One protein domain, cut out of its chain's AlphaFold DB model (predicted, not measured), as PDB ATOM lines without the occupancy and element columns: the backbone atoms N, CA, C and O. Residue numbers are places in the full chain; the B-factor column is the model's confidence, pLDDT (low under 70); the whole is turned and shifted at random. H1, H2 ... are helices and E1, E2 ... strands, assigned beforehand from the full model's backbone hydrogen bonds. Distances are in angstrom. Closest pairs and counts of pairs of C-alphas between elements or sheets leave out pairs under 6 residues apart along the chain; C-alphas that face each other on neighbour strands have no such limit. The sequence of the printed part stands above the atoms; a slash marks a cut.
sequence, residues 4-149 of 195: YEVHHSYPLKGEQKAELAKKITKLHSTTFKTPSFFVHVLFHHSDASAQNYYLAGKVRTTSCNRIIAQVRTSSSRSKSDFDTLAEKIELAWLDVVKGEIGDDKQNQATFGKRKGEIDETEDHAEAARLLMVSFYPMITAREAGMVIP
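AT A GLANCE: This is residues 4 to 149 of the 195 residues of the protein "Tautomerase_3 domain-containing protein" of Phialophora attinorum (UniProt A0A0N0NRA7). One four-stranded sheet is a wall with two long helices, H1 and H2, side by side over one face, while no named helix covers the other face. H3 sits past one end of the sheet and leads into E4; before it, residues 102 to 120 stick out as a free loop, of which Glu 120 belongs to H3. The 146 printed residues hold E1, H1, E2, E3, H2, H3 and E4 in chain order, with the sheet order E2, E1, E3, E4, mixed; the class is mixed, helices and strands. The whole is only just compact, close to loose, with a radius of gyration of the C-alphas of 17.6 A, and spans 57 by 36 by 30 A.

HOW THE PARTS SIT: E1, residues 4 to 8, is an inner strand. H1, residues 14 to 31, leads to edge strand E2, residues 40 to 45, which is parallel to E1, with N 6 and O 42 2.8 A apart, within hydrogen-bond range. E1, H1 and E2 form a strand-helix-strand unit, two parallel neighbour strands with a helix between, its crossover right-handed. H1 lies over E2 at a height over the sheet of 9.3 A, the closest C-alphas being those of Ala 21 and Val 41, 5.9 A. E3, residues 65 to 71, is antiparallel to E1, with N 7 and O 66 2.9 A apart. H2, residues 79 to 98, is on the same face as H1, over E3 and over edge strand E4, residues 130 to 137; the closest C-alphas of H2 and E4 are those of Ala 86 and Val 133, 5.7 A. H1 and H2 touch, closest at the C-alphas of Gln 16 and Val 96, 5.8 A, at a shallow tilt of 21 degrees, opposite ways. H3, residues 120 to 128, only grazes the sheet, with residues 126 to 128. E3 and E4 are parallel, with N 69 and O 134 2.9 A apart; with H2 and H3 they form a second right-handed unit. In H1, H2 and H3 every O i to N i+4 pair is within hydrogen-bond range.

IN THESE COORDINATES: E1 begins at C-alpha 4, (124.688, 118.270, 139.718), and measures 12.4 A. H1 measures 25.8 A, E2 16.5 A, E3 19.5 A, H2 28.4 A and H3 12.1 A. E4 measures 21.3 A and ends at C-alpha 137, (112.917, 119.577, 143.133).

THE WHOLE: The two C-alphas farthest apart, those of Arg 114 and Gly 145, are 58.4 A apart. The printed part has no cut. The links E2 to E3 and H2 to H3 are long, with 19 and 21 residues. The mean pLDDT of the printed part is 84.3; residues 99 to 123 are under 70.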
ATOM      1  N   TYR A   4     124.585 117.973 141.141       98.75
ATOM      2  CA  TYR A   4     124.688 118.270 139.718       98.75
ATOM      3  C   TYR A   4     125.274 117.065 138.992       98.75
ATOM      4  O   TYR A   4     126.381 116.634 139.296       98.75
ATOM      5  N   GLU A   5     124.563 116.553 138.000       98.69
ATOM      6  CA  GLU A   5     125.028 115.490 137.118       98.69
ATOM      7  C   GLU A   5     125.293 116.091 135.732       98.69
ATOM      8  O   GLU A   5     124.388 116.551 135.027       98.69
ATOM      9  N   VAL A   6     126.566 116.117 135.351       98.56
ATOM     10  CA  VAL A   6     127.050 116.576 134.052       98.56
ATOM     11  C   VAL A   6     127.143 115.364 133.134       98.56
ATOM     12  O   VAL A   6     128.117 114.610 133.169       98.56
ATOM     13  N   HIS A   7     126.127 115.164 132.301       96.88
ATOM     14  CA  HIS A   7     126.173 114.159 131.247       96.88
ATOM     15  C   HIS A   7     126.853 114.764 130.028       96.88
ATOM     16  O   HIS A   7     126.361 115.751 129.483       96.88
ATOM     17  N   HIS A   8     127.963 114.183 129.589       94.12
ATOM     18  CA  HIS A   8     128.752 114.748 128.503       94.12
ATOM     19  C   HIS A   8     129.182 113.683 127.493       94.12
ATOM     20  O   HIS A   8     129.741 112.647 127.852       94.12
ATOM     21  N   SER A   9     128.953 113.964 126.214       91.94
ATOM     22  CA  SER A   9     129.591 113.254 125.107       91.94
ATOM     23  C   SER A   9     130.865 113.938 124.635       91.94
ATOM     24  O   SER A   9     131.772 113.265 124.158       91.94
ATOM     25  N   TYR A  10     130.972 115.254 124.834       91.12
ATOM     26  CA  TYR A  10     132.201 115.991 124.570       91.12
ATOM     27  C   TYR A  10     133.349 115.462 125.459       91.12
ATOM     28  O   TYR A  10     133.129 115.269 126.662       91.12
ATOM     29  N   PRO A  11     134.558 115.203 124.928       91.00
ATOM     30  CA  PRO A  11     135.644 114.542 125.657       91.00
ATOM     31  C   PRO A  11     136.362 115.486 126.643       91.00
ATOM     32  O   PRO A  11     137.525 115.834 126.468       91.00
ATOM     33  N   LEU A  12     135.671 115.886 127.716       92.81
ATOM     34  CA  LEU A  12     136.219 116.776 128.744       92.81
ATOM     35  C   LEU A  12     137.464 116.186 129.428       92.81
ATOM     36  O   LEU A  12     137.405 115.107 130.032       92.81
ATOM     37  N   LYS A  13     138.555 116.956 129.423       94.56
ATOM     38  CA  LYS A  13     139.792 116.697 130.177       94.56
ATOM     39  C   LYS A  13     139.565 116.831 131.685       94.56
ATOM     40  O   LYS A  13     138.621 117.479 132.137       94.56
ATOM     41  N   GLY A  14     140.470 116.259 132.483       95.88
ATOM     42  CA  GLY A  14     140.415 116.355 133.949       95.88
ATOM     43  C   GLY A  14     140.370 117.803 134.454       95.88
ATOM     44  O   GLY A  14     139.548 118.129 135.305       95.88
ATOM     45  N   GLU A  15     141.176 118.683 133.863       96.06
ATOM     46  CA  GLU A  15     141.211 120.117 134.188       96.06
ATOM     47  C   GLU A  15     139.892 120.824 133.853       96.06
ATOM     48  O   GLU A  15     139.385 121.599 134.660       96.06
ATOM     49  N   GLN A  16     139.282 120.496 132.710       95.88
ATOM     50  CA  GLN A  16     137.977 121.034 132.316       95.88
ATOM     51  C   GLN A  16     136.873 120.597 133.287       95.88
ATOM     52  O   GLN A  16     136.050 121.412 133.700       95.88
ATOM     53  N   LYS A  17     136.876 119.325 133.705       98.19
ATOM     54  CA  LYS A  17     135.935 118.821 134.717       98.19
ATOM     55  C   LYS A  17     136.117 119.544 136.052       98.19
ATOM     56  O   LYS A  17     135.132 119.987 136.639       98.19
ATOM     57  N   ALA A  18     137.360 119.696 136.507       98.00
ATOM     58  CA  ALA A  18     137.673 120.383 137.756       98.00
ATOM     59  C   ALA A  18     137.228 121.855 137.732       98.00
ATOM     60  O   ALA A  18     136.572 122.319 138.667       98.00
ATOM     61  N   GLU A  19     137.517 122.576 136.647       97.94
ATOM     62  CA  GLU A  19     137.125 123.979 136.504       97.94
ATOM     63  C   GLU A  19     135.600 124.136 136.396       97.94
ATOM     64  O   GLU A  19     135.025 124.989 137.076       97.94
ATOM     65  N   LEU A  20     134.907 123.281 135.633       98.44
ATOM     66  CA  LEU A  20     133.444 123.318 135.564       98.44
ATOM     67  C   LEU A  20     132.805 123.032 136.929       98.44
ATOM     68  O   LEU A  20     131.893 123.753 137.336       98.44
ATOM     69  N   ALA A  21     133.302 122.029 137.661       98.69
ATOM     70  CA  ALA A  21     132.824 121.718 139.005       98.69
ATOM     71  C   ALA A  21     132.999 122.918 139.947       98.69
ATOM     72  O   ALA A  21     132.048 123.329 140.608       98.69
ATOM     73  N   LYS A  22     134.174 123.558 139.931       98.38
ATOM     74  CA  LYS A  22     134.451 124.769 140.714       98.38
ATOM     75  C   LYS A  22     133.499 125.917 140.364       98.38
ATOM     76  O   LYS A  22     132.970 126.569 141.271       98.38
ATOM     77  N   LYS A  23     133.254 126.169 139.071       98.56
ATOM     78  CA  LYS A  23     132.312 127.207 138.617       98.56
ATOM     79  C   LYS A  23     130.884 126.907 139.082       98.56
ATOM     80  O   LYS A  23     130.256 127.792 139.660       98.56
ATOM     81  N   ILE A  24     130.390 125.680 138.896       98.75
ATOM     82  CA  ILE A  24     129.048 125.260 139.343       98.75
ATOM     83  C   ILE A  24     128.909 125.418 140.861       98.75
ATOM     84  O   ILE A  24     127.952 126.039 141.327       98.75
ATOM     85  N   THR A  25     129.889 124.933 141.628       98.50
ATOM     86  CA  THR A  25     129.909 125.049 143.089       98.50
ATOM     87  C   THR A  25     129.832 126.500 143.533       98.50
ATOM     88  O   THR A  25     128.967 126.847 144.341       98.50
ATOM     89  N   LYS A  26     130.656 127.383 142.964       97.81
ATOM     90  CA  LYS A  26     130.609 128.819 143.266       97.81
ATOM     91  C   LYS A  26     129.257 129.443 142.905       97.81
ATOM     92  O   LYS A  26     128.693 130.185 143.713       97.81
ATOM     93  N   LEU A  27     128.729 129.151 141.716       98.44
ATOM     94  CA  LEU A  27     127.457 129.697 141.239       98.44
ATOM     95  C   LEU A  27     126.294 129.300 142.151       98.44
ATOM     96  O   LEU A  27     125.540 130.171 142.582       98.44
ATOM     97  N   HIS A  28     126.175 128.022 142.512       97.75
ATOM     98  CA  HIS A  28     125.117 127.567 143.413       97.75
ATOM     99  C   HIS A  28     125.273 128.167 144.818       97.75
ATOM    100  O   HIS A  28     124.313 128.685 145.391       97.75
ATOM    101  N   SER A  29     126.495 128.125 145.356       95.81
ATOM    102  CA  SER A  29     126.793 128.533 146.734       95.81
ATOM    103  C   SER A  29     126.517 130.010 146.981       95.81
ATOM    104  O   SER A  29     126.016 130.372 148.043       95.81
ATOM    105  N   THR A  30     126.804 130.854 145.988       94.38
ATOM    106  CA  THR A  30     126.547 132.301 146.042       94.38
ATOM    107  C   THR A  30     125.087 132.645 145.750       94.38
ATOM    108  O   THR A  30     124.520 133.491 146.436       94.38
ATOM    109  N   THR A  31     124.444 131.962 144.796       94.94
ATOM    110  CA  THR A  31     123.025 132.195 144.463       94.94
ATOM    111  C   THR A  31     122.112 131.888 145.650       94.94
ATOM    112  O   THR A  31     121.184 132.642 145.927       94.94
ATOM    113  N   PHE A  32     122.387 130.806 146.385       93.31
ATOM    114  CA  PHE A  32     121.514 130.341 147.467       93.31
ATOM    115  C   PHE A  32     122.106 130.467 148.872       93.31
ATOM    116  O   PHE A  32     121.534 129.900 149.803       93.31
ATOM    117  N   LYS A  33     123.224 131.191 149.026       91.81
ATOM    118  CA  LYS A  33     123.913 131.430 150.310       91.81
ATOM    119  C   LYS A  33     124.099 130.147 151.120       91.81
ATOM    120  O   LYS A  33     123.669 130.025 152.263       91.81
ATOM    121  N   THR A  34     124.704 129.157 150.479       90.56
ATOM    122  CA  THR A  34     124.992 127.851 151.076       90.56
ATOM    123  C   THR A  34     126.501 127.605 151.076       90.56
ATOM    124  O   THR A  34     127.191 128.098 150.174       90.56
ATOM    125  N   PRO A  35     127.039 126.846 152.046       91.38
ATOM    126  CA  PRO A  35     128.426 126.389 151.996       91.38
ATOM    127  C   PRO A  35     128.693 125.531 150.765       91.38
ATOM    128  O   PRO A  35     127.811 124.788 150.315       91.38
ATOM    129  N   SER A  36     129.914 125.635 150.249       94.75
ATOM    130  CA  SER A  36     130.381 124.911 149.068       94.75
ATOM    131  C   SER A  36     130.437 123.402 149.289       94.75
ATOM    132  O   SER A  36     130.113 122.650 148.373       94.75
ATOM    133  N   PHE A  37     130.721 122.975 150.525       92.25
ATOM    134  CA  PHE A  37     130.743 121.574 150.960       92.25
ATOM    135  C   PHE A  37     129.467 120.794 150.598       92.25
ATOM    136  O   PHE A  37     129.501 119.589 150.393       92.25
ATOM    137  N   PHE A  38     128.324 121.473 150.487       92.62
ATOM    138  CA  PHE A  38     127.061 120.833 150.131       92.62
ATOM    139  C   PHE A  38     126.871 120.578 148.633       92.62
ATOM    140  O   PHE A  38     125.870 119.962 148.269       92.62
ATOM    141  N   VAL A  39     127.713 121.125 147.758       96.88
ATOM    142  CA  VAL A  39     127.502 121.060 146.309       96.88
ATOM    143  C   VAL A  39     128.264 119.884 145.718       96.88
ATOM    144  O   VAL A  39     129.485 119.915 145.607       96.88
ATOM    145  N   HIS A  40     127.522 118.870 145.276       97.44
ATOM    146  CA  HIS A  40     128.079 117.703 144.598       97.44
ATOM    147  C   HIS A  40     128.018 117.895 143.086       97.44
ATOM    148  O   HIS A  40     126.985 118.315 142.560       97.44
ATOM    149  N   VAL A  41     129.098 117.557 142.380       98.69
ATOM    150  CA  VAL A  41     129.155 117.567 140.910       98.69
ATOM    151  C   VAL A  41     129.710 116.231 140.425       98.69
ATOM    152  O   VAL A  41     130.856 115.889 140.708       98.69
ATOM    153  N   LEU A  42     128.899 115.475 139.688       98.31
ATOM    154  CA  LEU A  42     129.258 114.186 139.103       98.31
ATOM    155  C   LEU A  42     129.336 114.304 137.584       98.31
ATOM    156  O   LEU A  42     128.527 114.985 136.962       98.31
ATOM    157  N   PHE A  43     130.294 113.608 136.978       98.44
ATOM    158  CA  PHE A  43     130.467 113.575 135.528       98.44
ATOM    159  C   PHE A  43     130.134 112.189 134.990       98.44
ATOM    160  O   PHE A  43     130.756 111.199 135.372       98.44
ATOM    161  N   HIS A  44     129.199 112.139 134.048       96.38
ATOM    162  CA  HIS A  44     128.798 110.931 133.342       96.38
ATOM    163  C   HIS A  44     129.177 111.070 131.873       96.38
ATOM    164  O   HIS A  44     128.525 111.793 131.117       96.38
ATOM    165  N   HIS A  45     130.239 110.381 131.467       93.25
ATOM    166  CA  HIS A  45     130.616 110.344 130.064       93.25
ATOM    167  C   HIS A  45     129.710 109.378 129.288       93.25
ATOM    168  O   HIS A  45     129.445 108.272 129.756       93.25
ATOM    169  N   SER A  46     129.258 109.787 128.105       87.62
ATOM    170  CA  SER A  46     128.521 108.938 127.169       87.62
ATOM    171  C   SER A  46     129.157 109.020 125.792       87.62
ATOM    172  O   SER A  46     129.272 110.104 125.234       87.62
ATOM    173  N   ASP A  47     129.498 107.877 125.208       84.31
ATOM    174  CA  ASP A  47     129.977 107.823 123.829       84.31
ATOM    175  C   ASP A  47     128.836 108.178 122.860       84.31
ATOM    176  O   ASP A  47     127.789 107.523 122.846       84.31
ATOM    177  N   ALA A  48     129.019 109.234 122.062       79.25
ATOM    178  CA  ALA A  48     128.026 109.665 121.080       79.25
ATOM    179  C   ALA A  48     127.874 108.665 119.920       79.25
ATOM    180  O   ALA A  48     126.807 108.582 119.311       79.25
ATOM    181  N   SER A  49     128.905 107.865 119.638       80.44
ATOM    182  CA  SER A  49     128.875 106.847 118.585       80.44
ATOM    183  C   SER A  49     128.043 105.617 118.961       80.44
ATOM    184  O   SER A  49     127.615 104.872 118.081       80.44
ATOM    185  N   ALA A  50     127.717 105.447 120.247       85.31
ATOM    186  CA  ALA A  50     126.955 104.309 120.758       85.31
ATOM    187  C   ALA A  50     125.465 104.305 120.353       85.31
ATOM    188  O   ALA A  50     124.724 103.423 120.772       85.31
ATOM    189  N   GLN A  51     125.007 105.288 119.562       85.12
ATOM    190  CA  GLN A  51     123.632 105.388 119.042       85.12
ATOM    191  C   GLN A  51     122.542 105.343 120.129       85.12
ATOM    192  O   GLN A  51     121.420 104.906 119.886       85.12
ATOM    193  N   ASN A  52     122.860 105.830 121.330       86.31
ATOM    194  CA  ASN A  52     121.956 105.833 122.485       86.31
ATOM    195  C   ASN A  52     121.076 107.089 122.571       86.31
ATOM    196  O   ASN A  52     120.237 107.202 123.464       86.31
ATOM    197  N   TYR A  53     121.264 108.047 121.663       86.56
ATOM    198  CA  TYR A  53     120.521 109.298 121.644       86.56
ATOM    199  C   TYR A  53     119.783 109.465 120.317       86.56
ATOM    200  O   TYR A  53     120.369 109.365 119.239       86.56
ATOM    201  N   TYR A  54     118.481 109.736 120.410       90.12
ATOM    202  CA  TYR A  54     117.604 109.963 119.268       90.12
ATOM    203  C   TYR A  54     116.890 111.299 119.443       90.12
ATOM    204  O   TYR A  54     116.260 111.544 120.469       90.12
ATOM    205  N   LEU A  55     116.945 112.147 118.419       87.75
ATOM    206  CA  LEU A  55     116.225 113.416 118.369       87.75
ATOM    207  C   LEU A  55     115.300 113.411 117.155       87.75
ATOM    208  O   LEU A  55     115.745 113.173 116.032       87.75
ATOM    209  N   ALA A  56     114.009 113.662 117.386       91.25
ATOM    210  CA  ALA A  56     112.961 113.570 116.363       91.25
ATOM    211  C   ALA A  56     112.954 112.212 115.621       91.25
ATOM    212  O   ALA A  56     112.801 112.153 114.402       91.25
ATOM    213  N   GLY A  57     113.172 111.116 116.360       92.38
ATOM    214  CA  GLY A  57     113.196 109.753 115.815       92.38
ATOM    215  C   GLY A  57     114.447 109.397 115.003       92.38
ATOM    216  O   GLY A  57     114.504 108.314 114.432       92.38
ATOM    217  N   LYS A  58     115.454 110.279 114.942       90.25
ATOM    218  CA  LYS A  58     116.715 110.039 114.229       90.25
ATOM    219  C   LYS A  58     117.866 109.919 115.208       90.25
ATOM    220  O   LYS A  58     117.950 110.711 116.146       90.25
ATOM    221  N   VAL A  59     118.755 108.961 114.956       88.69
ATOM    222  CA  VAL A  59     119.990 108.813 115.727       88.69
ATOM    223  C   VAL A  59     120.793 110.111 115.680       88.69
ATOM    224  O   VAL A  59     120.883 110.775 114.643       88.69
ATOM    225  N   ARG A  60     121.348 110.487 116.825       83.81
ATOM    226  CA  ARG A  60     122.244 111.626 116.983       83.81
ATOM    227  C   ARG A  60     123.585 111.119 117.476       83.81
ATOM    228  O   ARG A  60     123.660 110.497 118.528       83.81
ATOM    229  N   THR A  61     124.624 111.411 116.703       80.50
ATOM    230  CA  THR A  61     125.987 110.910 116.924       80.50
ATOM    231  C   THR A  61     126.980 112.007 117.308       80.50
ATOM    232  O   THR A  61     128.169 111.732 117.400       80.50
ATOM    233  N   THR A  62     126.516 113.243 117.509       73.81
ATOM    234  CA  THR A  62     127.374 114.421 117.730       73.81
ATOM    235  C   THR A  62     127.374 114.887 119.185       73.81
ATOM    236  O   THR A  62     128.414 114.899 119.837       73.81
ATOM    237  N   SER A  63     126.208 115.245 119.730       78.88
ATOM    238  CA  SER A  63     126.082 115.793 121.084       78.88
ATOM    239  C   SER A  63     124.877 115.237 121.829       78.88
ATOM    240  O   SER A  63     123.767 115.162 121.297       78.88
ATOM    241  N   CYS A  64     125.097 114.896 123.099       84.25
ATOM    242  CA  CYS A  64     124.043 114.677 124.086       84.25
ATOM    243  C   CYS A  64     124.365 115.351 125.433       84.25
ATOM    244  O   CYS A  64     123.921 114.876 126.488       84.25
ATOM    245  N   ASN A  65     125.167 116.426 125.408       93.19
ATOM    246  CA  ASN A  65     125.622 117.100 126.623       93.19
ATOM    247  C   ASN A  65     124.437 117.753 127.343       93.19
ATOM    248  O   ASN A  65     123.667 118.492 126.730       93.19
ATOM    249  N   ARG A  66     124.287 117.519 128.644       96.12
ATOM    250  CA  ARG A  66     123.250 118.136 129.480       96.12
ATOM    251  C   ARG A  66     123.699 118.173 130.930       96.12
ATOM    252  O   ARG A  66     124.421 117.285 131.382       96.12
ATOM    253  N   ILE A  67     123.216 119.163 131.665       98.62
ATOM    254  CA  ILE A  67     123.429 119.256 133.107       98.62
ATOM    255  C   ILE A  67     122.071 119.154 133.779       98.62
ATOM    256  O   ILE A  67     121.171 119.953 133.519       98.62
ATOM    257  N   ILE A  68     121.913 118.160 134.639       98.44
ATOM    258  CA  ILE A  68     120.718 118.015 135.463       98.44
ATOM    259  C   ILE A  68     121.103 118.231 136.918       98.44
ATOM    260  O   ILE A  68     122.209 117.885 137.326       98.44
ATOM    261  N   ALA A  69     120.222 118.844 137.697       98.44
ATOM    262  CA  ALA A  69     120.519 119.138 139.086       98.44
ATOM    263  C   ALA A  69     119.324 118.863 139.985       98.44
ATOM    264  O   ALA A  69     118.241 119.405 139.773       98.44
ATOM    265  N   GLN A  70     119.535 118.067 141.029       97.56
ATOM    266  CA  GLN A  70     118.585 117.936 142.124       97.56
ATOM    267  C   GLN A  70     118.848 119.061 143.122       97.56
ATOM    268  O   GLN A  70     119.955 119.189 143.649       97.56
ATOM    269  N   VAL A  71     117.847 119.907 143.363       96.44
ATOM    270  CA  VAL A  71     117.992 121.130 144.163       96.44
ATOM    271  C   VAL A  71     116.851 121.291 145.152       96.44
ATOM    272  O   VAL A  71     115.710 120.923 144.885       96.44
ATOM    273  N   ARG A  72     117.139 121.910 146.299       93.44
ATOM    274  CA  ARG A  72     116.091 122.292 147.250       93.44
ATOM    275  C   ARG A  72     115.297 123.485 146.733       93.44
ATOM    276  O   ARG A  72     115.888 124.501 146.352       93.44
ATOM    277  N   THR A  73     113.980 123.378 146.820       90.19
ATOM    278  CA  THR A  73     113.028 124.451 146.520       90.19
ATOM    279  C   THR A  73     112.441 125.028 147.804       90.19
ATOM    280  O   THR A  73     112.289 124.324 148.799       90.19
ATOM    281  N   SER A  74     112.082 126.305 147.772       90.12
ATOM    282  CA  SER A  74     111.343 127.004 148.827       90.12
ATOM    283  C   SER A  74     110.544 128.136 148.188       90.12
ATOM    284  O   SER A  74     110.812 128.519 147.051       90.12
ATOM    285  N   SER A  75     109.607 128.729 148.927       89.25
ATOM    286  CA  SER A  75     108.906 129.943 148.482       89.25
ATOM    287  C   SER A  75     109.850 131.127 148.221       89.25
ATOM    288  O   SER A  75     109.506 132.023 147.458       89.25
ATOM    289  N   SER A  76     111.044 131.122 148.824       88.81
ATOM    290  CA  SER A  76     112.093 132.131 148.637       88.81
ATOM    291  C   SER A  76     113.014 131.886 147.436       88.81
ATOM    292  O   SER A  76     113.838 132.745 147.144       88.81
ATOM    293  N   ARG A  77     112.907 130.737 146.753       92.38
ATOM    294  CA  ARG A  77     113.682 130.409 145.545       92.38
ATOM    295  C   ARG A  77     112.734 130.355 144.357       92.38
ATOM    296  O   ARG A  77     112.043 129.360 144.142       92.38
ATOM    297  N   SER A  78     112.675 131.449 143.614       93.69
ATOM    298  CA  SER A  78     111.761 131.616 142.490       93.69
ATOM    299  C   SER A  78     112.257 130.892 141.238       93.69
ATOM    300  O   SER A  78     113.441 130.590 141.092       93.69
ATOM    301  N   LYS A  79     111.357 130.680 140.270       94.81
ATOM    302  CA  LYS A  79     111.738 130.201 138.933       94.81
ATOM    303  C   LYS A  79     112.812 131.098 138.296       94.81
ATOM    304  O   LYS A  79     113.751 130.578 137.712       94.81
ATOM    305  N   SER A  80     112.703 132.418 138.454       96.25
ATOM    306  CA  SER A  80     113.655 133.381 137.885       96.25
ATOM    307  C   SER A  80     115.072 133.214 138.444       96.25
ATOM    308  O   SER A  80     116.044 133.420 137.716       96.25
ATOM    309  N   ASP A  81     115.200 132.819 139.715       95.62
ATOM    310  CA  ASP A  81     116.504 132.533 140.327       95.62
ATOM    311  C   ASP A  81     117.151 131.310 139.667       95.62
ATOM    312  O   ASP A  81     118.337 131.327 139.336       95.62
ATOM    313  N   PHE A  82     116.359 130.262 139.416       97.44
ATOM    314  CA  PHE A  82     116.824 129.063 138.719       97.44
ATOM    315  C   PHE A  82     117.105 129.310 137.235       97.44
ATOM    316  O   PHE A  82     118.095 128.787 136.736       97.44
ATOM    317  N   ASP A  83     116.305 130.128 136.547       97.44
ATOM    318  CA  ASP A  83     116.555 130.512 135.150       97.44
ATOM    319  C   ASP A  83     117.891 131.262 135.028       97.44
ATOM    320  O   ASP A  83     118.740 130.913 134.209       97.44
ATOM    321  N   THR A  84     118.129 132.228 135.921       97.75
ATOM    322  CA  THR A  84     119.392 132.984 135.978       97.75
ATOM    323  C   THR A  84     120.580 132.071 136.290       97.75
ATOM    324  O   THR A  84     121.676 132.243 135.753       97.75
ATOM    325  N   LEU A  85     120.395 131.093 137.180       98.38
ATOM    326  CA  LEU A  85     121.427 130.106 137.482       98.38
ATOM    327  C   LEU A  85     121.690 129.173 136.290       98.38
ATOM    328  O   LEU A  85     122.852 128.861 136.032       98.38
ATOM    329  N   ALA A  86     120.649 128.755 135.562       98.44
ATOM    330  CA  ALA A  86     120.765 127.926 134.361       98.44
ATOM    331  C   ALA A  86     121.640 128.608 133.307       98.44
ATOM    332  O   ALA A  86     122.608 128.012 132.841       98.44
ATOM    333  N   GLU A  87     121.343 129.875 133.007       97.75
ATOM    334  CA  GLU A  87     122.089 130.690 132.044       97.75
ATOM    335  C   GLU A  87     123.569 130.800 132.436       97.75
ATOM    336  O   GLU A  87     124.466 130.557 131.630       97.75
ATOM    337  N   LYS A  88     123.861 131.082 133.711       98.31
ATOM    338  CA  LYS A  88     125.249 131.171 134.193       98.31
ATOM    339  C   LYS A  88     125.996 129.839 134.106       98.31
ATOM    340  O   LYS A  88     127.198 129.839 133.840       98.31
ATOM    341  N   ILE A  89     125.317 128.716 134.343       98.56
ATOM    342  CA  ILE A  89     125.906 127.376 134.204       98.56
ATOM    343  C   ILE A  89     126.165 127.050 132.731       98.56
ATOM    344  O   ILE A  89     127.218 126.500 132.413       98.56
ATOM    345  N   GLU A  90     125.256 127.417 131.830       96.44
ATOM    346  CA  GLU A  90     125.460 127.274 130.386       96.44
ATOM    347  C   GLU A  90     126.677 128.083 129.915       96.44
ATOM    348  O   GLU A  90     127.552 127.547 129.235       96.44
ATOM    349  N   LEU A  91     126.808 129.339 130.350       95.00
ATOM    350  CA  LEU A  91     127.988 130.156 130.055       95.00
ATOM    351  C   LEU A  91     129.275 129.545 130.628       95.00
ATOM    352  O   LEU A  91     130.304 129.559 129.957       95.00
ATOM    353  N   ALA A  92     129.223 128.969 131.833       96.94
ATOM    354  CA  ALA A  92     130.357 128.274 132.440       96.94
ATOM    355  C   ALA A  92     130.772 127.019 131.653       96.94
ATOM    356  O   ALA A  92     131.966 126.760 131.510       96.94
ATOM    357  N   TRP A  93     129.812 126.257 131.123       95.81
ATOM    358  CA  TRP A  93     130.086 125.146 130.212       95.81
ATOM    359  C   TRP A  93     130.788 125.633 128.944       95.81
ATOM    360  O   TRP A  93     131.836 125.105 128.575       95.81
ATOM    361  N   LEU A  94     130.231 126.664 128.301       91.94
ATOM    362  CA  LEU A  94     130.794 127.221 127.075       91.94
ATOM    363  C   LEU A  94     132.217 127.731 127.297       91.94
ATOM    364  O   LEU A  94     133.068 127.464 126.466       91.94
ATOM    365  N   ASP A  95     132.487 128.417 128.405       91.31
ATOM    366  CA  ASP A  95     133.828 128.884 128.781       91.31
ATOM    367  C   ASP A  95     134.836 127.724 128.886       91.31
ATOM    368  O   ASP A  95     135.906 127.757 128.284       91.31
ATOM    369  N   VAL A  96     134.456 126.643 129.575       93.06
ATOM    370  CA  VAL A  96     135.316 125.466 129.788       93.06
ATOM    371  C   VAL A  96     135.597 124.702 128.490       93.06
ATOM    372  O   VAL A  96     136.704 124.193 128.295       93.06
ATOM    373  N   VAL A  97     134.610 124.615 127.598       87.50
ATOM    374  CA  VAL A  97     134.758 123.930 126.307       87.50
ATOM    375  C   VAL A  97     135.453 124.819 125.266       87.50
ATOM    376  O   VAL A  97     136.204 124.320 124.432       87.50
ATOM    377  N   LYS A  98     135.288 126.146 125.344       75.81
ATOM    378  CA  LYS A  98     135.966 127.126 124.476       75.81
ATOM    379  C   LYS A  98     137.458 127.276 124.745       75.81
ATOM    380  O   LYS A  98     138.125 127.853 123.902       75.81
ATOM    381  N   GLY A  99     138.006 126.725 125.830       56.22
ATOM    382  CA  GLY A  99     139.459 126.689 126.059       56.22
ATOM    383  C   GLY A  99     140.280 126.036 124.929       56.22
ATOM    384  O   GLY A  99     141.502 126.140 124.942       56.22
ATOM    385  N   GLU A 100     139.632 125.394 123.947       47.62
ATOM    386  CA  GLU A 100     140.243 124.868 122.711       47.62
ATOM    387  C   GLU A 100     139.907 125.673 121.436       47.62
ATOM    388  O   GLU A 100     140.482 125.425 120.379       47.62
ATOM    389  N   ILE A 101     139.010 126.659 121.515       46.97
ATOM    390  CA  ILE A 101     138.671 127.564 120.415       46.97
ATOM    391  C   ILE A 101     139.507 128.823 120.628       46.97
ATOM    392  O   ILE A 101     139.221 129.615 121.522       46.97
ATOM    393  N   GLY A 102     140.581 128.962 119.846       41.38
ATOM    394  CA  GLY A 102     141.512 130.086 119.924       41.38
ATOM    395  C   GLY A 102     140.812 131.444 120.043       41.38
ATOM    396  O   GLY A 102     139.723 131.653 119.507       41.38
ATOM    397  N   ASP A 103     141.464 132.362 120.752       40.41
ATOM    398  CA  ASP A 103     140.994 133.702 121.128       40.41
ATOM    399  C   ASP A 103     140.928 134.677 119.925       40.41
ATOM    400  O   ASP A 103     141.281 135.856 120.012       40.41
ATOM    401  N   ASP A 104     140.501 134.187 118.759       41.72
ATOM    402  CA  ASP A 104     140.329 134.996 117.565       41.72
ATOM    403  C   ASP A 104     139.036 135.796 117.685       41.72
ATOM    404  O   ASP A 104     137.924 135.370 117.352       41.72
ATOM    405  N   LYS A 105     139.224 137.048 118.099       42.16
ATOM    406  CA  LYS A 105     138.243 138.142 118.108       42.16
ATOM    407  C   LYS A 105     137.578 138.420 116.741       42.16
ATOM    408  O   LYS A 105     136.823 139.381 116.630       42.16
ATOM    409  N   GLN A 106     137.821 137.608 115.710       39.12
ATOM    410  CA  GLN A 106     137.140 137.657 114.411       39.12
ATOM    411  C   GLN A 106     135.879 136.777 114.327       39.12
ATOM    412  O   GLN A 106     135.012 137.060 113.503       39.12
ATOM    413  N   ASN A 107     135.690 135.791 115.214       40.56
ATOM    414  CA  ASN A 107     134.551 134.858 115.127       40.56
ATOM    415  C   ASN A 107     133.217 135.373 115.703       40.56
ATOM    416  O   ASN A 107     132.238 134.632 115.757       40.56
ATOM    417  N   GLN A 108     133.119 136.651 116.082       39.97
ATOM    418  CA  GLN A 108     131.818 137.269 116.381       39.97
ATOM    419  C   GLN A 108     131.034 137.686 115.120       39.97
ATOM    420  O   GLN A 108     129.866 138.048 115.242       39.97
ATOM    421  N   ALA A 109     131.628 137.629 113.918       34.06
ATOM    422  CA  ALA A 109     131.051 138.233 112.711       34.06
ATOM    423  C   ALA A 109     130.641 137.266 111.578       34.06
ATOM    424  O   ALA A 109     130.153 137.732 110.550       34.06
ATOM    425  N   THR A 110     130.769 135.946 111.727       36.81
ATOM    426  CA  THR A 110     130.524 135.000 110.618       36.81
ATOM    427  C   THR A 110     129.534 133.891 110.963       36.81
ATOM    428  O   THR A 110     129.800 132.713 110.784       36.81
ATOM    429  N   PHE A 111     128.307 134.269 111.331       36.66
ATOM    430  CA  PHE A 111     127.136 133.459 110.965       36.66
ATOM    431  C   PHE A 111     126.743 133.809 109.522       36.66
ATOM    432  O   PHE A 111     125.803 134.567 109.279       36.66
ATOM    433  N   GLY A 112     127.508 133.321 108.538       37.59
ATOM    434  CA  GLY A 112     127.253 133.646 107.135       37.59
ATOM    435  C   GLY A 112     128.066 132.876 106.089       37.59
ATOM    436  O   GLY A 112     129.052 133.412 105.596       37.59
ATOM    437  N   LYS A 113     127.485 131.754 105.610       35.56
ATOM    438  CA  LYS A 113     127.724 131.006 104.335       35.56
ATOM    439  C   LYS A 113     128.907 130.008 104.348       35.56
ATOM    440  O   LYS A 113     129.919 130.312 104.944       35.56
ATOM    441  N   ARG A 114     128.877 128.842 103.667       34.06
ATOM    442  CA  ARG A 114     128.161 128.374 102.444       34.06
ATOM    443  C   ARG A 114     127.430 127.029 102.635       34.06
ATOM    444  O   ARG A 114     127.827 126.181 103.411       34.06
ATOM    445  N   LYS A 115     126.378 126.805 101.837       36.09
ATOM    446  CA  LYS A 115     125.612 125.548 101.792       36.09
ATOM    447  C   LYS A 115     126.446 124.438 101.128       36.09
ATOM    448  O   LYS A 115     126.576 124.460  99.907       36.09
ATOM    449  N   GLY A 116     126.944 123.476 101.908       42.94
ATOM    450  CA  GLY A 116     127.463 122.197 101.397       42.94
ATOM    451  C   GLY A 116     128.932 121.857 101.677       42.94
ATOM    452  O   GLY A 116     129.369 120.814 101.202       42.94
ATOM    453  N   GLU A 117     129.678 122.667 102.428       41.81
ATOM    454  CA  GLU A 117     130.966 122.249 103.010       41.81
ATOM    455  C   GLU A 117     130.720 121.733 104.435       41.81
ATOM    456  O   GLU A 117     129.955 122.344 105.176       41.81
ATOM    457  N   ILE A 118     131.312 120.585 104.786       43.53
ATOM    458  CA  ILE A 118     131.350 120.105 106.173       43.53
ATOM    459  C   ILE A 118     132.387 120.974 106.868       43.53
ATOM    460  O   ILE A 118     133.582 120.846 106.608       43.53
ATOM    461  N   ASP A 119     131.917 121.908 107.676       52.09
ATOM    462  CA  ASP A 119     132.785 122.754 108.467       52.09
ATOM    463  C   ASP A 119     133.193 121.970 109.724       52.09
ATOM    464  O   ASP A 119     132.369 121.688 110.592       52.09
ATOM    465  N   GLU A 120     134.470 121.587 109.824       53.50
ATOM    466  CA  GLU A 120     135.017 120.925 111.020       53.50
ATOM    467  C   GLU A 120     134.784 121.770 112.287       53.50
ATOM    468  O   GLU A 120     134.684 121.233 113.394       53.50
ATOM    469  N   THR A 121     134.627 123.093 112.137       63.50
ATOM    470  CA  THR A 121     134.245 123.985 113.233       63.50
ATOM    471  C   THR A 121     132.761 123.885 113.587       63.50
ATOM    472  O   THR A 121     132.436 123.987 114.770       63.50
ATOM    473  N   GLU A 122     131.866 123.601 112.631       67.38
ATOM    474  CA  GLU A 122     130.450 123.309 112.905       67.38
ATOM    475  C   GLU A 122     130.290 121.959 113.617       67.38
ATOM    476  O   GLU A 122     129.521 121.872 114.576       67.38
ATOM    477  N   ASP A 123     131.050 120.932 113.225       68.50
ATOM    478  CA  ASP A 123     131.024 119.623 113.891       68.50
ATOM    479  C   ASP A 123     131.579 119.706 115.319       68.50
ATOM    480  O   ASP A 123     130.982 119.163 116.255       68.50
ATOM    481  N   HIS A 124     132.678 120.440 115.525       72.81
ATOM    482  CA  HIS A 124     133.198 120.701 116.866       72.81
ATOM    483  C   HIS A 124     132.220 121.541 117.702       72.81
ATOM    484  O   HIS A 124     131.981 121.232 118.872       72.81
ATOM    485  N   ALA A 125     131.612 122.578 117.117       77.75
ATOM    486  CA  ALA A 125     130.616 123.407 117.794       77.75
ATOM    487  C   ALA A 125     129.367 122.602 118.186       77.75
ATOM    488  O   ALA A 125     128.862 122.753 119.300       77.75
ATOM    489  N   GLU A 126     128.889 121.711 117.317       82.69
ATOM    490  CA  GLU A 126     127.762 120.834 117.621       82.69
ATOM    491  C   GLU A 126     128.145 119.791 118.680       82.69
ATOM    492  O   GLU A 126     127.370 119.577 119.610       82.69
ATOM    493  N   ALA A 127     129.342 119.193 118.624       85.31
ATOM    494  CA  ALA A 127     129.830 118.271 119.655       85.31
ATOM    495  C   ALA A 127     129.966 118.944 121.034       85.31
ATOM    496  O   ALA A 127     129.678 118.325 122.063       85.31
ATOM    497  N   ALA A 128     130.365 120.218 121.057       88.19
ATOM    498  CA  ALA A 128     130.486 121.057 122.248       88.19
ATOM    499  C   ALA A 128     129.141 121.570 122.784       88.19
ATOM    500  O   ALA A 128     129.061 122.026 123.928       88.19
ATOM    501  N   ARG A 129     128.076 121.527 121.981       88.62
ATOM    502  CA  ARG A 129     126.785 122.126 122.324       88.62
ATOM    503  C   ARG A 129     126.193 121.508 123.586       88.62
ATOM    504  O   ARG A 129     126.057 120.286 123.676       88.62
ATOM    505  N   LEU A 130     125.776 122.361 124.522       92.62
ATOM    506  CA  LEU A 130     124.961 121.974 125.670       92.62
ATOM    507  C   LEU A 130     123.486 121.968 125.260       92.62
ATOM    508  O   LEU A 130     122.970 122.961 124.758       92.62
ATOM    509  N   LEU A 131     122.807 120.836 125.438       92.00
ATOM    510  CA  LEU A 131     121.400 120.692 125.065       92.00
ATOM    511  C   LEU A 131     120.472 121.384 126.066       92.00
ATOM    512  O   LEU A 131     119.489 122.000 125.665       92.00
ATOM    513  N   MET A 132     120.740 121.212 127.362       93.94
ATOM    514  CA  MET A 132     119.912 121.773 128.426       93.94
ATOM    515  C   MET A 132     120.644 121.824 129.767       93.94
ATOM    516  O   MET A 132     121.486 120.972 130.069       93.94
ATOM    517  N   VAL A 133     120.215 122.776 130.595       98.31
ATOM    518  CA  VAL A 133     120.391 122.769 132.048       98.31
ATOM    519  C   VAL A 133     119.002 122.644 132.673       98.31
ATOM    520  O   VAL A 133     118.121 123.442 132.365       98.31
ATOM    521  N   SER A 134     118.780 121.643 133.524       97.94
ATOM    522  CA  SER A 134     117.465 121.407 134.138       97.94
ATOM    523  C   SER A 134     117.562 121.155 135.637       97.94
ATOM    524  O   SER A 134     118.462 120.447 136.090       97.94
ATOM    525  N   PHE A 135     116.598 121.680 136.389       98.19
ATOM    526  CA  PHE A 135     116.518 121.541 137.840       98.19
ATOM    527  C   PHE A 135     115.313 120.693 138.241       98.19
ATOM    528  O   PHE A 135     114.196 120.946 137.794       98.19
ATOM    529  N   TYR A 136     115.537 119.724 139.123       97.00
ATOM    530  CA  TYR A 136     114.510 118.871 139.709       97.00
ATOM    531  C   TYR A 136     114.368 119.178 141.204       97.00
ATOM    532  O   TYR A 136     115.384 119.297 141.900       97.00
ATOM    533  N   PRO A 137     113.133 119.304 141.722       95.44
ATOM    534  CA  PRO A 137     112.917 119.577 143.133       95.44
ATOM    535  C   PRO A 137     113.305 118.365 143.987       95.44
ATOM    536  O   PRO A 137     112.807 117.256 143.799       95.44
ATOM    537  N   MET A 138     114.165 118.602 144.968       93.62
ATOM    538  CA  MET A 138     114.529 117.644 146.003       93.62
ATOM    539  C   MET A 138     113.609 117.853 147.208       93.62
ATOM    540  O   MET A 138     113.806 118.782 147.992       93.62
ATOM    541  N   ILE A 139     112.592 116.996 147.332       90.12
ATOM    542  CA  ILE A 139     111.600 117.055 148.421       90.12
ATOM    543  C   ILE A 139     112.224 116.607 149.749       90.12
ATOM    544  O   ILE A 139     111.987 117.209 150.791       90.12
ATOM    545  N   THR A 140     113.026 115.542 149.716       90.50
ATOM    546  CA  THR A 140     113.743 115.016 150.879       90.50
ATOM    547  C   THR A 140     115.015 114.313 150.428       90.50
ATOM    548  O   THR A 140     115.066 113.760 149.330       90.50
ATOM    549  N   ALA A 141     116.032 114.318 151.280       92.25
ATOM    550  CA  ALA A 141     117.191 113.451 151.150       92.25
ATOM    551  C   ALA A 141     117.796 113.198 152.533       92.25
ATOM    552  O   ALA A 141     117.573 113.954 153.487       92.25
ATOM    553  N   ARG A 142     118.588 112.129 152.621       92.38
ATOM    554  CA  ARG A 142     119.496 111.908 153.741       92.38
ATOM    555  C   ARG A 142     120.921 111.860 153.218       92.38
ATOM    556  O   ARG A 142     121.240 110.988 152.418       92.38
ATOM    557  N   GLU A 143     121.763 112.763 153.692       88.38
ATOM    558  CA  GLU A 143     123.167 112.863 153.299       88.38
ATOM    559  C   GLU A 143     124.050 112.548 154.504       88.38
ATOM    560  O   GLU A 143     123.845 113.097 155.585       88.38
ATOM    561  N   ALA A 144     124.982 111.601 154.348       83.62
ATOM    562  CA  ALA A 144     125.823 111.097 155.442       83.62
ATOM    563  C   ALA A 144     125.025 110.713 156.711       83.62
ATOM    564  O   ALA A 144     125.480 110.872 157.841       83.62
ATOM    565  N   GLY A 145     123.800 110.209 156.522       85.50
ATOM    566  CA  GLY A 145     122.905 109.828 157.613       85.50
ATOM    567  C   GLY A 145     122.127 110.979 158.259       85.50
ATOM    568  O   GLY A 145     121.336 110.697 159.154       85.50
ATOM    569  N   MET A 146     122.262 112.225 157.800       88.38
ATOM    570  CA  MET A 146     121.537 113.403 158.301       88.38
ATOM    571  C   MET A 146     120.392 113.774 157.356       88.38
ATOM    572  O   MET A 146     120.544 113.673 156.142       88.38
ATOM    573  N   VAL A 147     119.245 114.204 157.889       91.38
ATOM    574  CA  VAL A 147     118.167 114.759 157.050       91.38
ATOM    575  C   VAL A 147     118.609 116.131 156.559       91.38
ATOM    576  O   VAL A 147     119.069 116.951 157.351       91.38
ATOM    577  N   ILE A 148     118.489 116.383 155.257       91.12
ATOM    578  CA  ILE A 148     118.838 117.694 154.708       91.12
ATOM    579  C   ILE A 148     117.861 118.762 155.233       91.12
ATOM    580  O   ILE A 148     116.667 118.481 155.348       91.12
ATOM    581  N   PRO A 149     118.307 119.997 155.516       91.19
ATOM    582  CA  PRO A 149     117.387 121.040 155.943       91.19
ATOM    583  C   PRO A 149     116.544 121.539 154.782       91.19
ATOM    584  O   PRO A 149     116.979 121.494 153.624       91.19
TER     585      PRO A 149